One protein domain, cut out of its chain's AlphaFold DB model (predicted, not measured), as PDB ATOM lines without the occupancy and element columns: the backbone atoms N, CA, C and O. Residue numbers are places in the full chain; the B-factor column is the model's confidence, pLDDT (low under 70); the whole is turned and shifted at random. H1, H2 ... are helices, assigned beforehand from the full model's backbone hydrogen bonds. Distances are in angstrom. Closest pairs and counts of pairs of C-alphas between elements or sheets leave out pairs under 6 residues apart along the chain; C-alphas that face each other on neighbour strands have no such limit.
ATOM      1  N   GLY A   2     163.485 218.113 163.842       66.88
ATOM      2  CA  GLY A   2     163.789 218.718 165.158       66.88
ATOM      3  C   GLY A   2     163.820 217.753 166.354       66.88
ATOM      4  O   GLY A   2     164.666 217.905 167.230       66.88
ATOM      5  N   ASP A   3     162.987 216.710 166.353       73.00
ATOM      6  CA  ASP A   3     162.890 215.772 167.486       73.00
ATOM      7  C   ASP A   3     164.143 214.899 167.666       73.00
ATOM      8  O   ASP A   3     164.522 214.556 168.785       73.00
ATOM      9  N   GLN A   4     164.846 214.585 166.571       75.94
ATOM     10  CA  GLN A   4     166.115 213.851 166.620       75.94
ATOM     11  C   GLN A   4     167.234 214.712 167.220       75.94
ATOM     12  O   GLN A   4     168.002 214.230 168.047       75.94
ATOM     13  N   TRP A   5     167.282 216.002 166.872       77.50
ATOM     14  CA  TRP A   5     168.239 216.952 167.445       77.50
ATOM     15  C   TRP A   5     167.974 217.220 168.930       77.50
ATOM     16  O   TRP A   5     168.919 217.294 169.714       77.50
ATOM     17  N   ALA A   6     166.704 217.292 169.335       81.94
ATOM     18  CA  ALA A   6     166.322 217.421 170.740       81.94
ATOM     19  C   ALA A   6     166.696 216.173 171.561       81.94
ATOM     20  O   ALA A   6     167.234 216.297 172.661       81.94
ATOM     21  N   SER A   7     166.483 214.973 171.008       83.19
ATOM     22  CA  SER A   7     166.864 213.702 171.642       83.19
ATOM     23  C   SER A   7     168.383 213.569 171.816       83.19
ATOM     24  O   SER A   7     168.860 213.261 172.908       83.19
ATOM     25  N   VAL A   8     169.160 213.901 170.777       87.44
ATOM     26  CA  VAL A   8     170.632 213.911 170.841       87.44
ATOM     27  C   VAL A   8     171.137 214.946 171.851       87.44
ATOM     28  O   VAL A   8     172.037 214.646 172.633       87.44
ATOM     29  N   GLY A   9     170.528 216.135 171.897       88.81
ATOM     30  CA  GLY A   9     170.859 217.168 172.883       88.81
ATOM     31  C   GLY A   9     170.557 216.745 174.324       88.81
ATOM     32  O   GLY A   9     171.363 216.989 175.218       88.81
ATOM     33  N   SER A  10     169.435 216.057 174.550       91.81
ATOM     34  CA  SER A  10     169.063 215.524 175.866       91.81
ATOM     35  C   SER A  10     169.991 214.391 176.319       91.81
ATOM     36  O   SER A  10     170.441 214.397 177.466       91.81
ATOM     37  N   LEU A  11     170.360 213.472 175.417       92.69
ATOM     38  CA  LEU A  11     171.360 212.429 175.677       92.69
ATOM     39  C   LEU A  11     172.724 213.024 176.033       92.69
ATOM     40  O   LEU A  11     173.356 212.594 176.998       92.69
ATOM     41  N   LEU A  12     173.158 214.039 175.282       91.94
ATOM     42  CA  LEU A  12     174.416 214.732 175.536       91.94
ATOM     43  C   LEU A  12     174.390 215.441 176.898       91.94
ATOM     44  O   LEU A  12     175.321 215.288 177.684       91.94
ATOM     45  N   ALA A  13     173.306 216.150 177.216       92.69
ATOM     46  CA  ALA A  13     173.133 216.808 178.508       92.69
ATOM     47  C   ALA A  13     173.102 215.804 179.671       92.69
ATOM     48  O   ALA A  13     173.742 216.034 180.697       92.69
ATOM     49  N   GLY A  14     172.424 214.666 179.500       94.88
ATOM     50  CA  GLY A  14     172.398 213.579 180.478       94.88
ATOM     51  C   GLY A  14     173.786 212.992 180.733       94.88
ATOM     52  O   GLY A  14     174.177 212.825 181.887       94.88
ATOM     53  N   LEU A  15     174.571 212.758 179.677       92.81
ATOM     54  CA  LEU A  15     175.959 212.296 179.785       92.81
ATOM     55  C   LEU A  15     176.859 213.321 180.478       92.81
ATOM     56  O   LEU A  15     177.657 212.949 181.336       92.81
ATOM     57  N   MET A  16     176.722 214.604 180.143       91.31
ATOM     58  CA  MET A  16     177.489 215.676 180.783       91.31
ATOM     59  C   MET A  16     177.139 215.814 182.265       91.31
ATOM     60  O   MET A  16     178.039 215.956 183.093       91.31
ATOM     61  N   PHE A  17     175.854 215.724 182.616       92.62
ATOM     62  CA  PHE A  17     175.399 215.764 184.003       92.62
ATOM     63  C   PHE A  17     175.895 214.548 184.790       92.62
ATOM     64  O   PHE A  17     176.465 214.700 185.868       92.62
ATOM     65  N   LEU A  18     175.769 213.346 184.224       90.00
ATOM     66  CA  LEU A  18     176.281 212.120 184.830       90.00
ATOM     67  C   LEU A  18     177.802 212.192 185.031       90.00
ATOM     68  O   LEU A  18     178.295 211.903 186.118       90.00
ATOM     69  N   GLY A  19     178.544 212.642 184.016       83.69
ATOM     70  CA  GLY A  19     179.990 212.849 184.096       83.69
ATOM     71  C   GLY A  19     180.387 213.875 185.161       83.69
ATOM     72  O   GLY A  19     181.355 213.661 185.892       83.69
ATOM     73  N   ALA A  20     179.620 214.959 185.305       85.12
ATOM     74  CA  ALA A  20     179.831 215.965 186.342       85.12
ATOM     75  C   ALA A  20     179.571 215.408 187.752       85.12
ATOM     76  O   ALA A  20     180.381 215.636 188.647       85.12
ATOM     77  N   VAL A  21     178.500 214.631 187.945       86.25
ATOM     78  CA  VAL A  21     178.192 213.972 189.227       86.25
ATOM     79  C   VAL A  21     179.279 212.964 189.598       86.25
ATOM     80  O   VAL A  21     179.749 212.970 190.734       86.25
ATOM     81  N   ILE A  22     179.737 212.154 188.637       79.88
ATOM     82  CA  ILE A  22     180.850 211.217 188.843       79.88
ATOM     83  C   ILE A  22     182.105 211.983 189.273       79.88
ATOM     84  O   ILE A  22     182.735 211.614 190.257       79.88
ATOM     85  N   ARG A  23     182.442 213.088 188.601       71.50
ATOM     86  CA  ARG A  23     183.618 213.906 188.933       71.50
ATOM     87  C   ARG A  23     183.513 214.606 190.296       71.50
ATOM     88  O   ARG A  23     184.528 214.760 190.968       71.50
ATOM     89  N   GLN A  24     182.316 215.042 190.688       74.94
ATOM     90  CA  GLN A  24     182.065 215.759 191.942       74.94
ATOM     91  C   GLN A  24     182.036 214.813 193.154       74.94
ATOM     92  O   GLN A  24     182.517 215.178 194.224       74.94
ATOM     93  N   TYR A  25     181.474 213.610 192.997       71.56
ATOM     94  CA  TYR A  25     181.324 212.633 194.081       71.56
ATOM     95  C   TYR A  25     182.536 211.697 194.217       71.56
ATOM     96  O   TYR A  25     182.866 211.269 195.320       71.56
ATOM     97  N   PHE A  26     183.242 211.417 193.115       68.06
ATOM     98  CA  PHE A  26     184.546 210.752 193.111       68.06
ATOM     99  C   PHE A  26     185.654 211.780 192.816       68.06
ATOM    100  O   PHE A  26     186.064 211.918 191.658       68.06
ATOM    101  N   PRO A  27     186.187 212.497 193.831       62.06
ATOM    102  CA  PRO A  27     187.382 213.308 193.651       62.06
ATOM    103  C   PRO A  27     188.513 212.368 193.227       62.06
ATOM    104  O   PRO A  27     188.883 211.417 193.914       62.06
ATOM    105  N   PHE A  28     188.980 212.591 192.011       58.19
ATOM    106  CA  PHE A  28     189.738 211.663 191.192       58.19
ATOM    107  C   PHE A  28     191.031 211.162 191.874       58.19
ATOM    108  O   PHE A  28     192.068 211.812 191.804       58.19
ATOM    109  N   ARG A  29     190.985 209.977 192.501       61.75
ATOM    110  CA  ARG A  29     192.115 209.023 192.579       61.75
ATOM    111  C   ARG A  29     191.670 207.561 192.346       61.75
ATOM    112  O   ARG A  29     192.019 206.686 193.137       61.75
ATOM    113  N   PRO A  30     190.900 207.246 191.281       63.44
ATOM    114  CA  PRO A  30     190.505 205.868 190.978       63.44
ATOM    115  C   PRO A  30     191.647 205.016 190.411       63.44
ATOM    116  O   PRO A  30     191.455 203.815 190.239       63.44
ATOM    117  N   GLU A  31     192.817 205.600 190.126       60.72
ATOM    118  CA  GLU A  31     193.911 204.933 189.413       60.72
ATOM    119  C   GLU A  31     194.242 203.572 190.022       60.72
ATOM    120  O   GLU A  31     194.198 202.557 189.341       60.72
ATOM    121  N   THR A  32     194.472 203.492 191.328       62.16
ATOM    122  CA  THR A  32     194.965 202.247 191.934       62.16
ATOM    123  C   THR A  32     193.909 201.148 192.023       62.16
ATOM    124  O   THR A  32     194.235 199.969 191.880       62.16
ATOM    125  N   ILE A  33     192.644 201.508 192.249       65.88
ATOM    126  CA  ILE A  33     191.547 200.548 192.388       65.88
ATOM    127  C   ILE A  33     191.124 200.063 191.004       65.88
ATOM    128  O   ILE A  33     191.087 198.858 190.761       65.88
ATOM    129  N   LEU A  34     190.892 200.989 190.074       69.56
ATOM    130  CA  LEU A  34     190.504 200.669 188.707       69.56
ATOM    131  C   LEU A  34     191.594 199.851 188.006       69.56
ATOM    132  O   LEU A  34     191.274 198.844 187.390       69.56
ATOM    133  N   ILE A  35     192.878 200.187 188.184       66.38
ATOM    134  CA  ILE A  35     193.993 199.395 187.639       66.38
ATOM    135  C   ILE A  35     194.008 197.976 188.219       66.38
ATOM    136  O   ILE A  35     194.252 197.028 187.477       66.38
ATOM    137  N   LYS A  36     193.733 197.783 189.516       70.00
ATOM    138  CA  LYS A  36     193.654 196.434 190.111       70.00
ATOM    139  C   LYS A  36     192.509 195.616 189.517       70.00
ATOM    140  O   LYS A  36     192.710 194.446 189.195       70.00
ATOM    141  N   TYR A  37     191.336 196.225 189.352       71.00
ATOM    142  CA  TYR A  37     190.185 195.554 188.746       71.00
ATOM    143  C   TYR A  37     190.403 195.275 187.258       71.00
ATOM    144  O   TYR A  37     190.137 194.159 186.824       71.00
ATOM    145  N   ILE A  38     190.978 196.221 186.509       68.06
ATOM    146  CA  ILE A  38     191.368 196.031 185.108       68.06
ATOM    147  C   ILE A  38     192.388 194.900 185.001       68.06
ATOM    148  O   ILE A  38     192.174 194.006 184.200       68.06
ATOM    149  N   ARG A  39     193.430 194.854 185.843       63.81
ATOM    150  CA  ARG A  39     194.425 193.762 185.834       63.81
ATOM    151  C   ARG A  39     193.816 192.388 186.119       63.81
ATOM    152  O   ARG A  39     194.210 191.391 185.519       63.81
ATOM    153  N   LYS A  40     192.859 192.319 187.047       68.44
ATOM    154  CA  LYS A  40     192.158 191.069 187.368       68.44
ATOM    155  C   LYS A  40     191.236 190.637 186.225       68.44
ATOM    156  O   LYS A  40     191.171 189.454 185.915       68.44
ATOM    157  N   LEU A  41     190.580 191.597 185.573       67.62
ATOM    158  CA  LEU A  41     189.743 191.362 184.401       67.62
ATOM    159  C   LEU A  41     190.582 190.959 183.178       67.62
ATOM    160  O   LEU A  41     190.220 190.014 182.486       67.62
ATOM    161  N   THR A  42     191.738 191.591 182.953       61.19
ATOM    162  CA  THR A  42     192.670 191.197 181.889       61.19
ATOM    163  C   THR A  42     193.219 189.802 182.136       61.19
ATOM    164  O   THR A  42     193.287 189.033 181.197       61.19
ATOM    165  N   SER A  43     193.524 189.414 183.378       60.16
ATOM    166  CA  SER A  43     193.944 188.035 183.674       60.16
ATOM    167  C   SER A  43     192.845 186.997 183.420       60.16
ATOM    168  O   SER A  43     193.163 185.833 183.200       60.16
ATOM    169  N   PHE A  44     191.571 187.390 183.495       58.22
ATOM    170  CA  PHE A  44     190.437 186.500 183.249       58.22
ATOM    171  C   PHE A  44     190.100 186.384 181.756       58.22
ATOM    172  O   PHE A  44     189.721 185.314 181.296       58.22
ATOM    173  N   ILE A  45     190.243 187.479 181.002       58.88
ATOM    174  CA  ILE A  45     189.899 187.543 179.572       58.88
ATOM    175  C   ILE A  45     191.103 187.212 178.671       58.88
ATOM    176  O   ILE A  45     190.919 186.680 177.582       58.88
ATOM    177  N   TYR A  46     192.327 187.480 179.125       48.84
ATOM    178  CA  TYR A  46     193.580 187.199 178.420       48.84
ATOM    179  C   TYR A  46     194.436 186.204 179.227       48.84
ATOM    180  O   TYR A  46     195.347 186.622 179.945       48.84
TER     181      TYR A  46
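Overview. This is residues 2 to 46 of the 120 residues of a protein of Elaeis guineensis var. tenera (UniProt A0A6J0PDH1). Two helices make a wide-open V, with the longer arm H1 first, the shorter arm H2 second, and a five-residue link at the corner. The arms do not fold back on each other, and the space between them is empty. The printed part has 45 residues with two named helices, H1 then H2, and no named strand; its class is all helix. It is extended, with a radius of gyration of the C-alphas of 16.4 A, and flat, spanning 47 by 28 by 8 A.

Arrangement. Start with H1, residues 2 to 25, and go on through a tight link, residues 26 to 30, to H2, residues 31 to 45. H1 and H2 are apart, with no C-alpha of the one within 8 A of the other. Residues 2 to 46 stand free. In H1 and H2 every O i to N i+4 pair is within hydrogen-bond range.

Along the chain. Find C-alpha 2 at (163.789, 218.718, 165.158); from there H1 runs 34.4 A to C-alpha 25 at (181.324, 212.633, 194.081). H2 runs 20.4 A, from C-alpha 31 to C-alpha 45 at (189.899, 187.543, 179.572).

Size, cuts and confidence. The two C-alphas farthest apart, those of Gly 2 and Ser 43, are 46.8 A apart. The printed part has no cut. The model's pLDDT is under 70 at residue 2, residues 26 to 35 and residues 38 to 46.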